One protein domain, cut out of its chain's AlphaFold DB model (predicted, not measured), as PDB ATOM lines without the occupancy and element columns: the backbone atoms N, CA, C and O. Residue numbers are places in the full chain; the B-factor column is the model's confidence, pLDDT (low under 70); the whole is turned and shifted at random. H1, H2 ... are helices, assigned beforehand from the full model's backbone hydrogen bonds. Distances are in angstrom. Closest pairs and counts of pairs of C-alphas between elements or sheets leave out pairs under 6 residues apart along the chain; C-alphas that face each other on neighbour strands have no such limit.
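Overview. This is residues 284 to 435 of the 641 residues of an uncharacterized protein of Paxillus rubicundulus Ve08.2h10 (UniProt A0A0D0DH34). A long helix, H1, runs through a loose set of parts: beyond its last residues lies a small head of H2 and the helical hairpin H3 and H4, while H5 and H6 lie at its sides. H7, the longest helix by residues, starts beside the middle of H6, about perpendicular to it, and runs back toward the first printed residue, its residues 422 to 434 sticking out. The printed part has 152 residues with seven named helices, H1 to H7, and no named strand; its class is all helix. It is only just loose, close to compact, with a radius of gyration of the C-alphas of 18.1 A, and only just elongated, spanning 56 by 37 by 27 A.

Along the chain. H1, residues 284 to 307, begins at C-alpha 284 (176.700, 278.365, 222.730) and is 33.9 A long. H2 is residues 321 to 328, H3 residues 336 to 348, 18.2 A, H4 residues 352 to 362, 15.1 A, and H5 residues 380 to 385. H6, residues 391 to 404, is 19.5 A long. H7, residues 410 to 434, is 35.8 A long and ends at C-alpha 434 (172.845, 285.849, 240.622).

Arrangement. H1 and H2 are close but not clearly touching, closest at the C-alphas of Ser 307 and Lys 328, 7.4 A. H2 and H3 are near each other. H3, with residues 346 to 347 alone, touches H4, the C-alphas of Cys 346 and Arg 355 being closest at 6.5 A; they run opposite ways at a steep tilt of 41 degrees. H1 is near H5 and H7. H6 is close to H1 but not clearly touching, 7.0 A between the closest C-alphas, Val 297 and Ala 393, and only just about perpendicular at 71 degrees. H2 and H7 are apart. In the seven helices every O i to N i+4 pair is within hydrogen-bond range.

Size, cuts and confidence. The farthest C-alphas, Thr 318 and Gly 435, are 60.6 A apart. The printed part has no cut. The links H1 to H2 and H4 to H5 are long. The mean pLDDT of the printed part is 82.1; 25 residues are under 70, namely 284 to 298, 300 to 301 and 303 to 310.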
ATOM      1  N   GLY A 284     176.544 279.816 222.902       37.31
ATOM      2  CA  GLY A 284     176.700 278.365 222.730       37.31
ATOM      3  C   GLY A 284     177.897 277.995 221.849       37.31
ATOM      4  O   GLY A 284     178.670 277.105 222.204       37.31
ATOM      5  N   LEU A 285     178.116 278.736 220.751       39.03
ATOM      6  CA  LEU A 285     179.293 278.540 219.905       39.03
ATOM      7  C   LEU A 285     180.581 278.906 220.640       39.03
ATOM      8  O   LEU A 285     181.550 278.189 220.484       39.03
ATOM      9  N   THR A 286     180.626 279.933 221.494       46.25
ATOM     10  CA  THR A 286     181.874 280.266 222.205       46.25
ATOM     11  C   THR A 286     182.329 279.178 223.162       46.25
ATOM     12  O   THR A 286     183.527 279.011 223.291       46.25
ATOM     13  N   SER A 287     181.443 278.399 223.791       41.31
ATOM     14  CA  SER A 287     181.884 277.314 224.679       41.31
ATOM     15  C   SER A 287     182.461 276.137 223.887       41.31
ATOM     16  O   SER A 287     183.587 275.721 224.153       41.31
ATOM     17  N   ALA A 288     181.752 275.664 222.857       44.12
ATOM     18  CA  ALA A 288     182.232 274.576 222.002       44.12
ATOM     19  C   ALA A 288     183.469 274.986 221.186       44.12
ATOM     20  O   ALA A 288     184.432 274.232 221.108       44.12
ATOM     21  N   LEU A 289     183.488 276.210 220.653       49.47
ATOM     22  CA  LEU A 289     184.609 276.766 219.899       49.47
ATOM     23  C   LEU A 289     185.786 277.124 220.819       49.47
ATOM     24  O   LEU A 289     186.923 277.003 220.394       49.47
ATOM     25  N   CYS A 290     185.560 277.503 222.082       48.81
ATOM     26  CA  CYS A 290     186.635 277.684 223.065       48.81
ATOM     27  C   CYS A 290     187.207 276.337 223.514       48.81
ATOM     28  O   CYS A 290     188.418 276.212 223.600       48.81
ATOM     29  N   MET A 291     186.384 275.304 223.713       53.09
ATOM     30  CA  MET A 291     186.874 273.942 223.970       53.09
ATOM     31  C   MET A 291     187.637 273.383 222.759       53.09
ATOM     32  O   MET A 291     188.693 272.776 222.926       53.09
ATOM     33  N   TYR A 292     187.161 273.654 221.542       58.81
ATOM     34  CA  TYR A 292     187.831 273.290 220.295       58.81
ATOM     35  C   TYR A 292     189.162 274.040 220.126       58.81
ATOM     36  O   TYR A 292     190.201 273.410 220.003       58.81
ATOM     37  N   LEU A 293     189.176 275.371 220.245       60.78
ATOM     38  CA  LEU A 293     190.400 276.178 220.147       60.78
ATOM     39  C   LEU A 293     191.384 275.878 221.283       60.78
ATOM     40  O   LEU A 293     192.589 275.852 221.059       60.78
ATOM     41  N   LYS A 294     190.895 275.623 222.501       66.31
ATOM     42  CA  LYS A 294     191.727 275.214 223.636       66.31
ATOM     43  C   LYS A 294     192.375 273.865 223.368       66.31
ATOM     44  O   LYS A 294     193.577 273.742 223.558       66.31
ATOM     45  N   SER A 295     191.610 272.881 222.901       63.06
ATOM     46  CA  SER A 295     192.142 271.552 222.594       63.06
ATOM     47  C   SER A 295     193.076 271.552 221.377       63.06
ATOM     48  O   SER A 295     194.092 270.865 221.399       63.06
ATOM     49  N   GLU A 296     192.822 272.398 220.377       65.25
ATOM     50  CA  GLU A 296     193.700 272.618 219.223       65.25
ATOM     51  C   GLU A 296     195.020 273.297 219.624       65.25
ATOM     52  O   GLU A 296     196.097 272.845 219.231       65.25
ATOM     53  N   VAL A 297     194.970 274.323 220.480       66.00
ATOM     54  CA  VAL A 297     196.167 274.991 221.017       66.00
ATOM     55  C   VAL A 297     196.940 274.069 221.964       66.00
ATOM     56  O   VAL A 297     198.162 273.976 221.852       66.00
ATOM     57  N   GLU A 298     196.260 273.350 222.861       68.38
ATOM     58  CA  GLU A 298     196.884 272.387 223.775       68.38
ATOM     59  C   GLU A 298     197.537 271.242 222.999       68.38
ATOM     60  O   GLU A 298     198.695 270.925 223.266       68.38
ATOM     61  N   ARG A 299     196.869 270.674 221.989       70.69
ATOM     62  CA  ARG A 299     197.455 269.651 221.116       70.69
ATOM     63  C   ARG A 299     198.629 270.184 220.321       70.69
ATOM     64  O   ARG A 299     199.659 269.521 220.283       70.69
ATOM     65  N   SER A 300     198.498 271.358 219.707       67.44
ATOM     66  CA  SER A 300     199.587 271.991 218.964       67.44
ATOM     67  C   SER A 300     200.812 272.120 219.875       67.44
ATOM     68  O   SER A 300     201.858 271.553 219.578       67.44
ATOM     69  N   ILE A 301     200.667 272.750 221.046       67.25
ATOM     70  CA  ILE A 301     201.759 272.935 222.015       67.25
ATOM     71  C   ILE A 301     202.328 271.592 222.501       67.25
ATOM     72  O   ILE A 301     203.545 271.436 222.603       67.25
ATOM     73  N   CYS A 302     201.481 270.605 222.802       70.12
ATOM     74  CA  CYS A 302     201.934 269.304 223.299       70.12
ATOM     75  C   CYS A 302     202.638 268.484 222.221       70.12
ATOM     76  O   CYS A 302     203.632 267.821 222.516       70.12
ATOM     77  N   TRP A 303     202.180 268.581 220.975       69.88
ATOM     78  CA  TRP A 303     202.842 267.985 219.828       69.88
ATOM     79  C   TRP A 303     204.207 268.626 219.587       69.88
ATOM     80  O   TRP A 303     205.171 267.895 219.389       69.88
ATOM     81  N   THR A 304     204.361 269.954 219.711       64.69
ATOM     82  CA  THR A 304     205.702 270.574 219.722       64.69
ATOM     83  C   THR A 304     206.538 270.004 220.855       64.69
ATOM     84  O   THR A 304     207.659 269.578 220.639       64.69
ATOM     85  N   LEU A 305     206.015 269.942 222.076       64.12
ATOM     86  CA  LEU A 305     206.791 269.479 223.231       64.12
ATOM     87  C   LEU A 305     207.151 267.984 223.176       64.12
ATOM     88  O   LEU A 305     208.050 267.553 223.898       64.12
ATOM     89  N   LEU A 306     206.468 267.193 222.344       66.38
ATOM     90  CA  LEU A 306     206.792 265.791 222.092       66.38
ATOM     91  C   LEU A 306     207.719 265.620 220.873       66.38
ATOM     92  O   LEU A 306     208.709 264.893 220.948       66.38
ATOM     93  N   SER A 307     207.412 266.298 219.764       58.84
ATOM     94  CA  SER A 307     208.020 266.094 218.439       58.84
ATOM     95  C   SER A 307     209.092 267.120 218.065       58.84
ATOM     96  O   SER A 307     209.891 266.852 217.167       58.84
ATOM     97  N   SER A 308     209.145 268.274 218.731       56.03
ATOM     98  CA  SER A 308     210.177 269.289 218.496       56.03
ATOM     99  C   SER A 308     211.571 268.730 218.797       56.03
ATOM    100  O   SER A 308     211.736 267.891 219.695       56.03
ATOM    101  N   PRO A 309     212.612 269.234 218.112       48.81
ATOM    102  CA  PRO A 309     214.010 269.094 218.519       48.81
ATOM    103  C   PRO A 309     214.275 269.365 220.011       48.81
ATOM    104  O   PRO A 309     215.272 268.886 220.532       48.81
ATOM    105  N   SER A 310     213.378 270.075 220.702       53.97
ATOM    106  CA  SER A 310     213.502 270.417 222.120       53.97
ATOM    107  C   SER A 310     212.844 269.447 223.122       53.97
ATOM    108  O   SER A 310     212.942 269.629 224.326       53.97
ATOM    109  N   GLY A 311     212.114 268.423 222.670       71.50
ATOM    110  CA  GLY A 311     211.363 267.526 223.561       71.50
ATOM    111  C   GLY A 311     212.077 266.203 223.828       71.50
ATOM    112  O   GLY A 311     212.891 266.060 224.733       71.50
ATOM    113  N   ILE A 312     211.744 265.197 223.018       83.69
ATOM    114  CA  ILE A 312     212.379 263.872 223.072       83.69
ATOM    115  C   ILE A 312     213.820 263.921 222.536       83.69
ATOM    116  O   ILE A 312     214.663 263.141 222.966       83.69
ATOM    117  N   ASN A 313     214.120 264.843 221.616       80.75
ATOM    118  CA  ASN A 313     215.457 264.966 221.026       80.75
ATOM    119  C   ASN A 313     216.463 265.697 221.943       80.75
ATOM    120  O   ASN A 313     217.653 265.680 221.649       80.75
ATOM    121  N   GLU A 314     216.003 266.302 223.048       83.25
ATOM    122  CA  GLU A 314     216.856 266.850 224.118       83.25
ATOM    123  C   GLU A 314     217.286 265.793 225.142       83.25
ATOM    124  O   GLU A 314     218.097 266.080 226.028       83.25
ATOM    125  N   LEU A 315     216.762 264.565 225.042       88.94
ATOM    126  CA  LEU A 315     217.277 263.471 225.851       88.94
ATOM    127  C   LEU A 315     218.776 263.302 225.568       88.94
ATOM    128  O   LEU A 315     219.198 263.435 224.416       88.94
ATOM    129  N   PRO A 316     219.596 263.018 226.596       89.38
ATOM    130  CA  PRO A 316     221.027 262.859 226.405       89.38
ATOM    131  C   PRO A 316     221.325 261.859 225.284       89.38
ATOM    132  O   PRO A 316     220.690 260.808 225.210       89.38
ATOM    133  N   ASN A 317     222.353 262.127 224.473       89.94
ATOM    134  CA  ASN A 317     222.801 261.222 223.399       89.94
ATOM    135  C   ASN A 317     223.211 259.816 223.901       89.94
ATOM    136  O   ASN A 317     223.551 258.950 223.102       89.94
ATOM    137  N   THR A 318     223.229 259.599 225.219       92.19
ATOM    138  CA  THR A 318     223.430 258.296 225.860       92.19
ATOM    139  C   THR A 318     222.200 257.393 225.778       92.19
ATOM    140  O   THR A 318     222.343 256.192 225.993       92.19
ATOM    141  N   VAL A 319     221.014 257.941 225.490       95.00
ATOM    142  CA  VAL A 319     219.785 257.158 225.330       95.00
ATOM    143  C   VAL A 319     219.819 256.444 223.970       95.00
ATOM    144  O   VAL A 319     219.949 257.109 222.939       95.00
ATOM    145  N   PRO A 320     219.690 255.105 223.938       95.81
ATOM    146  CA  PRO A 320     219.623 254.336 222.700       95.81
ATOM    147  C   PRO A 320     218.537 254.829 221.726       95.81
ATOM    148  O   PRO A 320     217.434 255.209 222.131       95.81
ATOM    149  N   LEU A 321     218.844 254.816 220.425       92.94
ATOM    150  CA  LEU A 321     217.945 255.320 219.374       92.94
ATOM    151  C   LEU A 321     216.624 254.542 219.297       92.94
ATOM    152  O   LEU A 321     215.580 255.149 219.085       92.94
ATOM    153  N   ASP A 322     216.650 253.232 219.535       94.81
ATOM    154  CA  ASP A 322     215.464 252.370 219.579       94.81
ATOM    155  C   ASP A 322     214.494 252.782 220.696       94.81
ATOM    156  O   ASP A 322     213.272 252.748 220.530       94.81
ATOM    157  N   MET A 323     215.022 253.254 221.828       94.81
ATOM    158  CA  MET A 323     214.201 253.796 222.908       94.81
ATOM    159  C   MET A 323     213.571 255.129 222.512       94.81
ATOM    160  O   MET A 323     212.390 255.348 222.779       94.81
ATOM    161  N   ILE A 324     214.330 256.003 221.847       93.25
ATOM    162  CA  ILE A 324     213.821 257.278 221.325       93.25
ATOM    163  C   ILE A 324     212.713 257.035 220.291       93.25
ATOM    164  O   ILE A 324     211.669 257.686 220.351       93.25
ATOM    165  N   GLU A 325     212.899 256.082 219.378       93.50
ATOM    166  CA  GLU A 325     211.882 255.678 218.401       93.50
ATOM    167  C   GLU A 325     210.624 255.139 219.088       93.50
ATOM    168  O   GLU A 325     209.511 255.555 218.759       93.50
ATOM    169  N   ARG A 326     210.782 254.298 220.118       94.94
ATOM    170  CA  ARG A 326     209.649 253.769 220.889       94.94
ATOM    171  C   ARG A 326     208.891 254.851 221.664       94.94
ATOM    172  O   ARG A 326     207.665 254.785 221.760       94.94
ATOM    173  N   LEU A 327     209.579 255.867 222.188       94.44
ATOM    174  CA  LEU A 327     208.939 257.032 222.813       94.44
ATOM    175  C   LEU A 327     208.177 257.876 221.781       94.44
ATOM    176  O   LEU A 327     207.042 258.279 222.039       94.44
ATOM    177  N   LYS A 328     208.761 258.089 220.595       92.19
ATOM    178  CA  LYS A 328     208.125 258.814 219.479       92.19
ATOM    179  C   LYS A 328     206.921 258.082 218.885       92.19
ATOM    180  O   LYS A 328     206.082 258.734 218.276       92.19
ATOM    181  N   GLY A 329     206.810 256.766 219.080       94.25
ATOM    182  CA  GLY A 329     205.679 255.956 218.617       94.25
ATOM    183  C   GLY A 329     204.371 256.152 219.395       94.25
ATOM    184  O   GLY A 329     203.320 255.730 218.919       94.25
ATOM    185  N   PHE A 330     204.398 256.816 220.558       95.19
ATOM    186  CA  PHE A 330     203.217 257.004 221.413       95.19
ATOM    187  C   PHE A 330     201.967 257.583 220.713       95.19
ATOM    188  O   PHE A 330     200.866 257.092 220.974       95.19
ATOM    189  N   PRO A 331     202.067 258.582 219.813       92.38
ATOM    190  CA  PRO A 331     200.888 259.134 219.148       92.38
ATOM    191  C   PRO A 331     200.153 258.149 218.232       92.38
ATOM    192  O   PRO A 331     198.984 258.364 217.925       92.38
ATOM    193  N   GLY A 332     200.836 257.094 217.777       93.44
ATOM    194  CA  GLY A 332     200.284 256.091 216.870       93.44
ATOM    195  C   GLY A 332     199.565 254.931 217.561       93.44
ATOM    196  O   GLY A 332     199.005 254.095 216.861       93.44
ATOM    197  N   LEU A 333     199.582 254.857 218.897       96.44
ATOM    198  CA  LEU A 333     198.943 253.764 219.641       96.44
ATOM    199  C   LEU A 333     197.420 253.923 219.609       96.44
ATOM    200  O   LEU A 333     196.910 255.008 219.892       96.44
ATOM    201  N   GLN A 334     196.702 252.850 219.281       95.88
ATOM    202  CA  GLN A 334     195.251 252.887 219.047       95.88
ATOM    203  C   GLN A 334     194.460 252.028 220.030       95.88
ATOM    204  O   GLN A 334     193.232 252.028 219.990       95.88
ATOM    205  N   THR A 335     195.135 251.269 220.892       97.06
ATOM    206  CA  THR A 335     194.473 250.373 221.843       97.06
ATOM    207  C   THR A 335     194.944 250.614 223.271       97.06
ATOM    208  O   THR A 335     196.105 250.939 223.526       97.06
ATOM    209  N   THR A 336     194.053 250.378 224.237       96.12
ATOM    210  CA  THR A 336     194.377 250.478 225.669       96.12
ATOM    211  C   THR A 336     195.553 249.578 226.045       96.12
ATOM    212  O   THR A 336     196.424 249.984 226.809       96.12
ATOM    213  N   LYS A 337     195.625 248.375 225.457       97.50
ATOM    214  CA  LYS A 337     196.700 247.413 225.716       97.50
ATOM    215  C   LYS A 337     198.065 247.949 225.275       97.50
ATOM    216  O   LYS A 337     199.015 247.878 226.049       97.50
ATOM    217  N   GLU A 338     198.157 248.515 224.074       97.44
ATOM    218  CA  GLU A 338     199.390 249.134 223.569       97.44
ATOM    219  C   GLU A 338     199.842 250.301 224.453       97.44
ATOM    220  O   GLU A 338     201.029 250.444 224.749       97.44
ATOM    221  N   ILE A 339     198.893 251.118 224.915       96.75
ATOM    222  CA  ILE A 339     199.164 252.256 225.797       96.75
ATOM    223  C   ILE A 339     199.672 251.780 227.163       96.75
ATOM    224  O   ILE A 339     200.666 252.301 227.667       96.75
ATOM    225  N   GLU A 340     199.055 250.757 227.752       97.50
ATOM    226  CA  GLU A 340     199.528 250.151 229.001       97.50
ATOM    227  C   GLU A 340     200.922 249.526 228.856       97.50
ATOM    228  O   GLU A 340     201.761 249.667 229.747       97.50
ATOM    229  N   GLU A 341     201.192 248.844 227.742       97.62
ATOM    230  CA  GLU A 341     202.513 248.296 227.428       97.62
ATOM    231  C   GLU A 341     203.559 249.403 227.270       97.62
ATOM    232  O   GLU A 341     204.687 249.257 227.748       97.62
ATOM    233  N   TRP A 342     203.187 250.533 226.666       97.44
ATOM    234  CA  TRP A 342     204.043 251.709 226.561       97.44
ATOM    235  C   TRP A 342     204.321 252.345 227.931       97.44
ATOM    236  O   TRP A 342     205.474 252.630 228.254       97.44
ATOM    237  N   HIS A 343     203.306 252.486 228.788       97.00
ATOM    238  CA  HIS A 343     203.479 252.966 230.161       97.00
ATOM    239  C   HIS A 343     204.400 252.049 230.979       97.00
ATOM    240  O   HIS A 343     205.310 252.533 231.657       97.00
ATOM    241  N   LYS A 344     204.205 250.725 230.887       97.44
ATOM    242  CA  LYS A 344     205.070 249.723 231.531       97.44
ATOM    243  C   LYS A 344     206.501 249.809 231.011       97.44
ATOM    244  O   LYS A 344     207.433 249.778 231.812       97.44
ATOM    245  N   PHE A 345     206.675 249.974 229.698       97.38
ATOM    246  CA  PHE A 345     207.983 250.206 229.094       97.38
ATOM    247  C   PHE A 345     208.661 251.418 229.737       97.38
ATOM    248  O   PHE A 345     209.702 251.238 230.365       97.38
ATOM    249  N   CYS A 346     208.039 252.602 229.700       96.31
ATOM    250  CA  CYS A 346     208.594 253.838 230.261       96.31
ATOM    251  C   CYS A 346     208.953 253.732 231.755       96.31
ATOM    252  O   CYS A 346     209.946 254.315 232.187       96.31
ATOM    253  N   GLN A 347     208.186 252.968 232.542       96.00
ATOM    254  CA  GLN A 347     208.481 252.707 233.960       96.00
ATOM    255  C   GLN A 347     209.648 251.729 234.164       96.00
ATOM    256  O   GLN A 347     210.411 251.878 235.118       96.00
ATOM    257  N   SER A 348     209.788 250.735 233.283       96.31
ATOM    258  CA  SER A 348     210.815 249.683 233.368       96.31
ATOM    259  C   SER A 348     212.197 250.101 232.855       96.31
ATOM    260  O   SER A 348     213.188 249.427 233.135       96.31
ATOM    261  N   VAL A 349     212.281 251.207 232.108       97.00
ATOM    262  CA  VAL A 349     213.537 251.729 231.561       97.00
ATOM    263  C   VAL A 349     214.531 252.049 232.679       97.00
ATOM    264  O   VAL A 349     214.187 252.727 233.648       97.00
ATOM    265  N   SER A 350     215.786 251.608 232.524       96.62
ATOM    266  CA  SER A 350     216.876 251.841 233.483       96.62
ATOM    267  C   SER A 350     217.438 253.271 233.451       96.62
ATOM    268  O   SER A 350     217.909 253.745 234.490       96.62
ATOM    269  N   ASP A 351     217.327 253.981 232.325       96.56
ATOM    270  CA  ASP A 351     217.791 255.363 232.165       96.56
ATOM    271  C   ASP A 351     216.928 256.358 232.966       96.56
ATOM    272  O   ASP A 351     215.712 256.470 232.783       96.56
ATOM    273  N   GLN A 352     217.566 257.105 233.871       94.88
ATOM    274  CA  GLN A 352     216.889 258.077 234.731       94.88
ATOM    275  C   GLN A 352     216.317 259.265 233.943       94.88
ATOM    276  O   GLN A 352     215.294 259.816 234.345       94.88
ATOM    277  N   SER A 353     216.938 259.653 232.829       93.81
ATOM    278  CA  SER A 353     216.509 260.788 232.002       93.81
ATOM    279  C   SER A 353     215.150 260.504 231.371       93.81
ATOM    280  O   SER A 353     214.247 261.338 231.434       93.81
ATOM    281  N   VAL A 354     214.974 259.283 230.856       94.31
ATOM    282  CA  VAL A 354     213.704 258.809 230.290       94.31
ATOM    283  C   VAL A 354     212.626 258.721 231.372       94.31
ATOM    284  O   VAL A 354     211.511 259.199 231.161       94.31
ATOM    285  N   ARG A 355     212.955 258.185 232.560       94.88
ATOM    286  CA  ARG A 355     212.010 258.139 233.691       94.88
ATOM    287  C   ARG A 355     211.573 259.531 234.141       94.88
ATOM    288  O   ARG A 355     210.386 259.747 234.354       94.88
ATOM    289  N   ASN A 356     212.506 260.475 234.263       92.50
ATOM    290  CA  ASN A 356     212.208 261.856 234.649       92.50
ATOM    291  C   ASN A 356     211.323 262.550 233.607       92.50
ATOM    292  O   ASN A 356     210.336 263.190 233.969       92.50
ATOM    293  N   TRP A 357     211.651 262.386 232.322       93.06
ATOM    294  CA  TRP A 357     210.844 262.898 231.216       93.06
ATOM    295  C   TRP A 357     209.418 262.339 231.267       93.06
ATOM    296  O   TRP A 357     208.449 263.094 231.223       93.06
ATOM    297  N   TYR A 358     209.277 261.026 231.440       94.88
ATOM    298  CA  TYR A 358     207.979 260.364 231.521       94.88
ATOM    299  C   TYR A 358     207.182 260.799 232.759       94.88
ATOM    300  O   TYR A 358     205.997 261.118 232.651       94.88
ATOM    301  N   GLN A 359     207.837 260.908 233.918       94.19
ATOM    302  CA  GLN A 359     207.219 261.399 235.148       94.19
ATOM    303  C   GLN A 359     206.676 262.820 234.970       94.19
ATOM    304  O   GLN A 359     205.555 263.100 235.392       94.19
ATOM    305  N   GLN A 360     207.422 263.700 234.295       90.06
ATOM    306  CA  GLN A 360     206.951 265.045 233.963       90.06
ATOM    307  C   GLN A 360     205.655 264.999 233.138       90.06
ATOM    308  O   GLN A 360     204.763 265.813 233.361       90.06
ATOM    309  N   LYS A 361     205.523 264.043 232.206       90.69
ATOM    310  CA  LYS A 361     204.309 263.909 231.384       90.69
ATOM    311  C   LYS A 361     203.123 263.382 232.189       90.69
ATOM    312  O   LYS A 361     202.024 263.887 232.015       90.69
ATOM    313  N   ILE A 362     203.335 262.435 233.107       92.44
ATOM    314  CA  ILE A 362     202.263 261.917 233.980       92.44
ATOM    315  C   ILE A 362     201.751 262.985 234.953       92.44
ATOM    316  O   ILE A 362     200.549 263.068 235.196       92.44
ATOM    317  N   VAL A 363     202.645 263.819 235.498       90.00
ATOM    318  CA  VAL A 363     202.284 264.916 236.420       90.00
ATOM    319  C   VAL A 363     201.324 265.921 235.767       90.00
ATOM    320  O   VAL A 363     200.625 266.658 236.465       90.00
ATOM    321  N   HIS A 364     201.232 265.924 234.436       84.06
ATOM    322  CA  HIS A 364     200.296 266.727 233.665       84.06
ATOM    323  C   HIS A 364     199.280 265.823 232.942       84.06
ATOM    324  O   HIS A 364     199.473 265.518 231.766       84.06
ATOM    325  N   PRO A 365     198.166 265.428 233.598       86.31
ATOM    326  CA  PRO A 365     197.212 264.444 233.068       86.31
ATOM    327  C   PRO A 365     196.621 264.773 231.692       86.31
ATOM    328  O   PRO A 365     196.149 263.880 231.000       86.31
ATOM    329  N   TRP A 366     196.644 266.043 231.289       83.81
ATOM    330  CA  TRP A 366     196.165 266.522 229.992       83.81
ATOM    331  C   TRP A 366     197.159 266.296 228.842       83.81
ATOM    332  O   TRP A 366     196.747 266.306 227.689       83.81
ATOM    333  N   PHE A 367     198.445 266.068 229.128       88.12
ATOM    334  CA  PHE A 367     199.498 266.023 228.108       88.12
ATOM    335  C   PHE A 367     199.435 264.772 227.222       88.12
ATOM    336  O   PHE A 367     199.620 264.848 226.014       88.12
ATOM    337  N   LEU A 368     199.210 263.591 227.800       92.12
ATOM    338  CA  LEU A 368     199.149 262.356 227.006       92.12
ATOM    339  C   LEU A 368     197.860 262.272 226.159       92.12
ATOM    340  O   LEU A 368     197.974 261.964 224.969       92.12
ATOM    341  N   PRO A 369     196.668 262.623 226.690       92.88
ATOM    342  CA  PRO A 369     195.449 262.771 225.889       92.88
ATOM    343  C   PRO A 369     195.542 263.811 224.769       92.88
ATOM    344  O   PRO A 369     194.921 263.635 223.728       92.88
ATOM    345  N   SER A 370     196.325 264.883 224.938       87.38
ATOM    346  CA  SER A 370     196.504 265.911 223.900       87.38
ATOM    347  C   SER A 370     197.495 265.520 222.798       87.38
ATOM    348  O   SER A 370     197.620 266.238 221.808       87.38
ATOM    349  N   VAL A 371     198.151 264.365 222.911       89.56
ATOM    350  CA  VAL A 371     199.086 263.845 221.904       89.56
ATOM    351  C   VAL A 371     198.554 262.583 221.226       89.56
ATOM    352  O   VAL A 371     198.812 262.369 220.042       89.56
ATOM    353  N   ASN A 372     197.804 261.752 221.949       94.56
ATOM    354  CA  ASN A 372     197.260 260.498 221.443       94.56
ATOM    355  C   ASN A 372     195.735 260.599 221.259       94.56
ATOM    356  O   ASN A 372     194.997 260.827 222.215       94.56
ATOM    357  N   GLY A 373     195.264 260.373 220.030       94.06
ATOM    358  CA  GLY A 373     193.844 260.498 219.686       94.06
ATOM    359  C   GLY A 373     192.927 259.470 220.349       94.06
ATOM    360  O   GLY A 373     191.756 259.766 220.543       94.06
ATOM    361  N   PHE A 374     193.443 258.298 220.735       95.38
ATOM    362  CA  PHE A 374     192.674 257.281 221.459       95.38
ATOM    363  C   PHE A 374     192.431 257.669 222.925       95.38
ATOM    364  O   PHE A 374     191.391 257.340 223.486       95.38
ATOM    365  N   LEU A 375     193.374 258.383 223.551       94.38
ATOM    366  CA  LEU A 375     193.217 258.909 224.914       94.38
ATOM    367  C   LEU A 375     192.471 260.246 224.964       94.38
ATOM    368  O   LEU A 375     192.033 260.662 226.038       94.38
ATOM    369  N   SER A 376     192.376 260.941 223.832       93.75
ATOM    370  CA  SER A 376     191.698 262.226 223.737       93.75
ATOM    371  C   SER A 376     190.196 262.079 223.978       93.75
ATOM    372  O   SER A 376     189.555 261.152 223.490       93.75
ATOM    373  N   LEU A 377     189.616 263.039 224.699       90.81
ATOM    374  CA  LEU A 377     188.161 263.177 224.821       90.81
ATOM    375  C   LEU A 377     187.541 263.889 223.606       90.81
ATOM    376  O   LEU A 377     186.323 264.050 223.550       90.81
ATOM    377  N   MET A 378     188.364 264.364 222.665       87.12
ATOM    378  CA  MET A 378     187.877 264.955 221.421       87.12
ATOM    379  C   MET A 378     187.241 263.888 220.533       87.12
ATOM    380  O   MET A 378     187.682 262.743 220.489       87.12
ATOM    381  N   GLU A 379     186.240 264.297 219.761       91.25
ATOM    382  CA  GLU A 379     185.690 263.459 218.704       91.25
ATOM    383  C   GLU A 379     186.800 263.049 217.706       91.25
ATOM    384  O   GLU A 379     187.607 263.902 217.314       91.25
ATOM    385  N   PRO A 380     186.851 261.780 217.256       91.31
ATOM    386  CA  PRO A 380     187.917 261.287 216.384       91.31
ATOM    387  C   PRO A 380     188.104 262.080 215.086       91.31
ATOM    388  O   PRO A 380     189.233 262.245 214.628       91.31
ATOM    389  N   ASP A 381     187.026 262.579 214.484       91.88
ATOM    390  CA  ASP A 381     187.116 263.327 213.229       91.88
ATOM    391  C   ASP A 381     187.589 264.762 213.464       91.88
ATOM    392  O   ASP A 381     188.503 265.224 212.779       91.88
ATOM    393  N   SER A 382     187.094 265.410 214.522       87.25
ATOM    394  CA  SER A 382     187.642 266.679 215.017       87.25
ATOM    395  C   SER A 382     189.142 266.562 215.334       87.25
ATOM    396  O   SER A 382     189.933 267.442 214.988       87.25
ATOM    397  N   TRP A 383     189.572 265.435 215.913       88.94
ATOM    398  CA  TRP A 383     190.985 265.133 216.126       88.94
ATOM    399  C   TRP A 383     191.751 264.995 214.801       88.94
ATOM    400  O   TRP A 383     192.808 265.594 214.630       88.94
ATOM    401  N   LYS A 384     191.259 264.240 213.820       88.69
ATOM    402  CA  LYS A 384     191.959 264.108 212.527       88.69
ATOM    403  C   LYS A 384     192.096 265.440 211.785       88.69
ATOM    404  O   LYS A 384     193.108 265.649 211.124       88.69
ATOM    405  N   LEU A 385     191.106 266.325 211.910       88.12
ATOM    406  CA  LEU A 385     191.116 267.653 211.293       88.12
ATOM    407  C   LEU A 385     192.117 268.610 211.942       88.12
ATOM    408  O   LEU A 385     192.579 269.540 211.283       88.12
ATOM    409  N   THR A 386     192.473 268.390 213.210       82.19
ATOM    410  CA  THR A 386     193.446 269.245 213.888       82.19
ATOM    411  C   THR A 386     194.851 268.984 213.323       82.19
ATOM    412  O   THR A 386     195.345 267.850 213.416       82.19
ATOM    413  N   PRO A 387     195.542 269.999 212.775       81.75
ATOM    414  CA  PRO A 387     196.871 269.825 212.200       81.75
ATOM    415  C   PRO A 387     197.881 269.304 213.229       81.75
ATOM    416  O   PRO A 387     197.924 269.753 214.372       81.75
ATOM    417  N   SER A 388     198.763 268.392 212.816       77.88
ATOM    418  CA  SER A 388     199.856 267.874 213.654       77.88
ATOM    419  C   SER A 388     201.096 268.780 213.654       77.88
ATOM    420  O   SER A 388     202.200 268.319 213.920       77.88
ATOM    421  N   HIS A 389     200.965 270.049 213.274       77.81
ATOM    422  CA  HIS A 389     202.081 270.988 213.211       77.81
ATOM    423  C   HIS A 389     201.715 272.311 213.869       77.81
ATOM    424  O   HIS A 389     200.565 272.751 213.839       77.81
ATOM    425  N   THR A 390     202.719 272.999 214.395       70.69
ATOM    426  CA  THR A 390     202.518 274.206 215.206       70.69
ATOM    427  C   THR A 390     202.691 275.499 214.452       70.69
ATOM    428  O   THR A 390     202.468 276.567 215.015       70.69
ATOM    429  N   ASN A 391     202.981 275.404 213.154       79.12
ATOM    430  CA  ASN A 391     203.175 276.551 212.280       79.12
ATOM    431  C   ASN A 391     202.020 277.550 212.379       79.12
ATOM    432  O   ASN A 391     202.275 278.746 212.398       79.12
ATOM    433  N   ILE A 392     200.769 277.092 212.492       74.19
ATOM    434  CA  ILE A 392     199.610 277.990 212.586       74.19
ATOM    435  C   ILE A 392     199.643 278.782 213.898       74.19
ATOM    436  O   ILE A 392     199.552 280.008 213.872       74.19
ATOM    437  N   ALA A 393     199.823 278.108 215.036       71.12
ATOM    438  CA  ALA A 393     199.849 278.751 216.347       71.12
ATOM    439  C   ALA A 393     201.083 279.652 216.529       71.12
ATOM    440  O   ALA A 393     200.962 280.784 216.998       71.12
ATOM    441  N   GLU A 394     202.261 279.182 216.118       75.38
ATOM    442  CA  GLU A 394     203.515 279.935 216.199       75.38
ATOM    443  C   GLU A 394     203.509 281.148 215.265       75.38
ATOM    444  O   GLU A 394     203.869 282.245 215.693       75.38
ATOM    445  N   THR A 395     203.024 280.996 214.025       81.94
ATOM    446  CA  THR A 395     202.905 282.114 213.074       81.94
ATOM    447  C   THR A 395     201.871 283.124 213.550       81.94
ATOM    448  O   THR A 395     202.142 284.322 213.519       81.94
ATOM    449  N   ALA A 396     200.714 282.676 214.050       77.50
ATOM    450  CA  ALA A 396     199.698 283.574 214.597       77.50
ATOM    451  C   ALA A 396     200.216 284.342 215.824       77.50
ATOM    452  O   ALA A 396     199.966 285.541 215.957       77.50
ATOM    453  N   HIS A 397     200.975 283.683 216.702       73.00
ATOM    454  CA  HIS A 397     201.585 284.334 217.854       73.00
ATOM    455  C   HIS A 397     202.673 285.336 217.447       73.00
ATOM    456  O   HIS A 397     202.654 286.475 217.913       73.00
ATOM    457  N   ALA A 398     203.576 284.956 216.540       81.00
ATOM    458  CA  ALA A 398     204.606 285.846 216.012       81.00
ATOM    459  C   ALA A 398     203.991 287.064 215.300       81.00
ATOM    460  O   ALA A 398     204.408 288.195 215.552       81.00
ATOM    461  N   ALA A 399     202.954 286.851 214.483       81.06
ATOM    462  CA  ALA A 399     202.212 287.916 213.812       81.06
ATOM    463  C   ALA A 399     201.551 288.867 214.820       81.06
ATOM    464  O   ALA A 399     201.671 290.082 214.687       81.06
ATOM    465  N   ARG A 400     200.922 288.338 215.877       78.06
ATOM    466  CA  ARG A 400     200.290 289.160 216.919       78.06
ATOM    467  C   ARG A 400     201.303 289.949 217.745       78.06
ATOM    468  O   ARG A 400     201.038 291.101 218.090       78.06
ATOM    469  N   ASN A 401     202.457 289.362 218.055       83.44
ATOM    470  CA  ASN A 401     203.545 290.070 218.728       83.44
ATOM    471  C   ASN A 401     204.092 291.203 217.849       83.44
ATOM    472  O   ASN A 401     204.351 292.293 218.358       83.44
ATOM    473  N   ALA A 402     204.207 290.975 216.536       84.88
ATOM    474  CA  ALA A 402     204.600 292.005 215.578       84.88
ATOM    475  C   ALA A 402     203.556 293.132 215.477       84.88
ATOM    476  O   ALA A 402     203.920 294.304 215.508       84.88
ATOM    477  N   GLU A 403     202.263 292.799 215.422       86.56
ATOM    478  CA  GLU A 403     201.170 293.775 215.309       86.56
ATOM    479  C   GLU A 403     201.017 294.632 216.573       86.56
ATOM    480  O   GLU A 403     200.901 295.855 216.508       86.56
ATOM    481  N   THR A 404     201.024 294.000 217.745       83.31
ATOM    482  CA  THR A 404     200.768 294.692 219.017       83.31
ATOM    483  C   THR A 404     202.017 295.328 219.616       83.31
ATOM    484  O   THR A 404     201.903 296.097 220.570       83.31
ATOM    485  N   SER A 405     203.207 295.005 219.092       87.50
ATOM    486  CA  SER A 405     204.510 295.328 219.701       87.50
ATOM    487  C   SER A 405     204.678 294.788 221.130       87.50
ATOM    488  O   SER A 405     205.600 295.170 221.849       87.50
ATOM    489  N   ILE A 406     203.786 293.893 221.559       74.88
ATOM    490  CA  ILE A 406     203.821 293.229 222.855       74.88
ATOM    491  C   ILE A 406     204.605 291.940 222.619       74.88
ATOM    492  O   ILE A 406     204.050 290.910 222.257       74.88
ATOM    493  N   SER A 407     205.929 292.015 222.746       81.75
ATOM    494  CA  SER A 407     206.876 290.907 222.552       81.75
ATOM    495  C   SER A 407     206.820 289.884 223.694       81.75
ATOM    496  O   SER A 407     207.823 289.550 224.326       81.75
ATOM    497  N   VAL A 408     205.624 289.391 224.004       85.12
ATOM    498  CA  VAL A 408     205.406 288.418 225.074       85.12
ATOM    499  C   VAL A 408     205.740 287.029 224.549       85.12
ATOM    500  O   VAL A 408     205.251 286.624 223.502       85.12
ATOM    501  N   ALA A 409     206.564 286.286 225.289       82.62
ATOM    502  CA  ALA A 409     206.859 284.893 224.970       82.62
ATOM    503  C   ALA A 409     205.569 284.052 224.941       82.62
ATOM    504  O   ALA A 409     204.692 284.241 225.787       82.62
ATOM    505  N   LEU A 410     205.481 283.088 224.017       75.56
ATOM    506  CA  LEU A 410     204.274 282.285 223.776       75.56
ATOM    507  C   LEU A 410     203.694 281.685 225.057       75.56
ATOM    508  O   LEU A 410     202.502 281.822 225.322       75.56
ATOM    509  N   LEU A 411     204.550 281.096 225.893       77.06
ATOM    510  CA  LEU A 411     204.134 280.511 227.165       77.06
ATOM    511  C   LEU A 411     203.466 281.545 228.086       77.06
ATOM    512  O   LEU A 411     202.413 281.280 228.658       77.06
ATOM    513  N   THR A 412     204.039 282.743 228.194       79.00
ATOM    514  CA  THR A 412     203.477 283.830 229.004       79.00
ATOM    515  C   THR A 412     202.136 284.301 228.444       79.00
ATOM    516  O   THR A 412     201.208 284.542 229.214       79.00
ATOM    517  N   ALA A 413     201.998 284.389 227.118       75.56
ATOM    518  CA  ALA A 413     200.735 284.750 226.478       75.56
ATOM    519  C   ALA A 413     199.640 283.706 226.755       75.56
ATOM    520  O   ALA A 413     198.515 284.077 227.089       75.56
ATOM    521  N   VAL A 414     199.978 282.413 226.691       74.50
ATOM    522  CA  VAL A 414     199.067 281.306 227.026       74.50
ATOM    523  C   VAL A 414     198.635 281.374 228.493       74.50
ATOM    524  O   VAL A 414     197.445 281.267 228.788       74.50
ATOM    525  N   LEU A 415     199.565 281.618 229.421       81.25
ATOM    526  CA  LEU A 415     199.234 281.755 230.844       81.25
ATOM    527  C   LEU A 415     198.326 282.965 231.119       81.25
ATOM    528  O   LEU A 415     197.370 282.846 231.882       81.25
ATOM    529  N   GLN A 416     198.570 284.104 230.464       82.44
ATOM    530  CA  GLN A 416     197.706 285.286 230.572       82.44
ATOM    531  C   GLN A 416     196.318 285.061 229.963       82.44
ATOM    532  O   GLN A 416     195.324 285.555 230.497       82.44
ATOM    533  N   ALA A 417     196.230 284.343 228.840       78.62
ATOM    534  CA  ALA A 417     194.953 283.959 228.245       78.62
ATOM    535  C   ALA A 417     194.163 283.068 229.210       78.62
ATOM    536  O   ALA A 417     193.022 283.387 229.525       78.62
ATOM    537  N   ARG A 418     194.818 282.060 229.798       78.94
ATOM    538  CA  ARG A 418     194.214 281.191 230.813       78.94
ATOM    539  C   ARG A 418     193.681 281.976 232.013       78.94
ATOM    540  O   ARG A 418     192.587 281.685 232.483       78.94
ATOM    541  N   GLU A 419     194.421 282.965 232.515       86.75
ATOM    542  CA  GLU A 419     193.953 283.813 233.621       86.75
ATOM    543  C   GLU A 419     192.684 284.597 233.244       86.75
ATOM    544  O   GLU A 419     191.761 284.722 234.051       86.75
ATOM    545  N   ARG A 420     192.609 285.106 232.007       78.62
ATOM    546  CA  ARG A 420     191.395 285.763 231.504       78.62
ATOM    547  C   ARG A 420     190.236 284.787 231.361       78.62
ATOM    548  O   ARG A 420     189.134 285.131 231.769       78.62
ATOM    549  N   ASP A 421     190.477 283.593 230.833       80.38
ATOM    550  CA  ASP A 421     189.435 282.579 230.662       80.38
ATOM    551  C   ASP A 421     188.852 282.154 232.011       80.38
ATOM    552  O   ASP A 421     187.636 282.072 232.148       80.38
ATOM    553  N   VAL A 422     189.693 281.972 233.038       84.25
ATOM    554  CA  VAL A 422     189.235 281.698 234.411       84.25
ATOM    555  C   VAL A 422     188.335 282.824 234.920       84.25
ATOM    556  O   VAL A 422     187.242 282.544 235.400       84.25
ATOM    557  N   LYS A 423     188.731 284.090 234.741       83.62
ATOM    558  CA  LYS A 423     187.902 285.247 235.129       83.62
ATOM    559  C   LYS A 423     186.563 285.282 234.393       83.62
ATOM    560  O   LYS A 423     185.548 285.596 235.001       83.62
ATOM    561  N   ILE A 424     186.547 284.948 233.102       79.19
ATOM    562  CA  ILE A 424     185.314 284.886 232.304       79.19
ATOM    563  C   ILE A 424     184.414 283.749 232.798       79.19
ATOM    564  O   ILE A 424     183.213 283.948 232.943       79.19
ATOM    565  N   VAL A 425     184.972 282.572 233.090       81.31
ATOM    566  CA  VAL A 425     184.215 281.440 233.645       81.31
ATOM    567  C   VAL A 425     183.634 281.789 235.015       81.31
ATOM    568  O   VAL A 425     182.466 281.511 235.267       81.31
ATOM    569  N   GLU A 426     184.410 282.437 235.884       85.94
ATOM    570  CA  GLU A 426     183.928 282.939 237.174       85.94
ATOM    571  C   GLU A 426     182.811 283.975 236.999       85.94
ATOM    572  O   GLU A 426     181.805 283.918 237.705       85.94
ATOM    573  N   GLU A 427     182.946 284.887 236.032       80.12
ATOM    574  CA  GLU A 427     181.908 285.861 235.693       80.12
ATOM    575  C   GLU A 427     180.630 285.163 235.219       80.12
ATOM    576  O   GLU A 427     179.556 285.461 235.734       80.12
ATOM    577  N   ILE A 428     180.728 284.185 234.314       77.25
ATOM    578  CA  ILE A 428     179.588 283.381 233.850       77.25
ATOM    579  C   ILE A 428     178.939 282.634 235.020       77.25
ATOM    580  O   ILE A 428     177.722 282.690 235.176       77.25
ATOM    581  N   ALA A 429     179.724 282.008 235.896       82.75
ATOM    582  CA  ALA A 429     179.198 281.315 237.069       82.75
ATOM    583  C   ALA A 429     178.488 282.275 238.043       82.75
ATOM    584  O   ALA A 429     177.475 281.916 238.647       82.75
ATOM    585  N   MET A 430     178.979 283.511 238.193       78.94
ATOM    586  CA  MET A 430     178.272 284.554 238.945       78.94
ATOM    587  C   MET A 430     176.974 284.973 238.251       78.94
ATOM    588  O   MET A 430     175.959 285.123 238.927       78.94
ATOM    589  N   ILE A 431     176.965 285.097 236.920       77.06
ATOM    590  CA  ILE A 431     175.752 285.391 236.136       77.06
ATOM    591  C   ILE A 431     174.692 284.322 236.357       77.06
ATOM    592  O   ILE A 431     173.534 284.650 236.595       77.06
ATOM    593  N   GLU A 432     175.082 283.054 236.283       76.44
ATOM    594  CA  GLU A 432     174.179 281.924 236.487       76.44
ATOM    595  C   GLU A 432     173.650 281.878 237.925       76.44
ATOM    596  O   GLU A 432     172.475 281.582 238.142       76.44
ATOM    597  N   ARG A 433     174.490 282.219 238.910       80.12
ATOM    598  CA  ARG A 433     174.108 282.234 240.328       80.12
ATOM    599  C   ARG A 433     173.190 283.401 240.690       80.12
ATOM    600  O   ARG A 433     172.247 283.212 241.452       80.12
ATOM    601  N   GLU A 434     173.492 284.599 240.202       80.81
ATOM    602  CA  GLU A 434     172.845 285.849 240.622       80.81
ATOM    603  C   GLU A 434     171.782 286.340 239.629       80.81
ATOM    604  O   GLU A 434     171.007 287.243 239.944       80.81
ATOM    605  N   GLY A 435     171.737 285.776 238.419       73.38
ATOM    606  CA  GLY A 435     170.824 286.181 237.348       73.38
ATOM    607  C   GLY A 435     171.120 287.568 236.766       73.38
ATOM    608  O   GLY A 435     170.316 288.098 235.996       73.38
TER     609      GLY A 435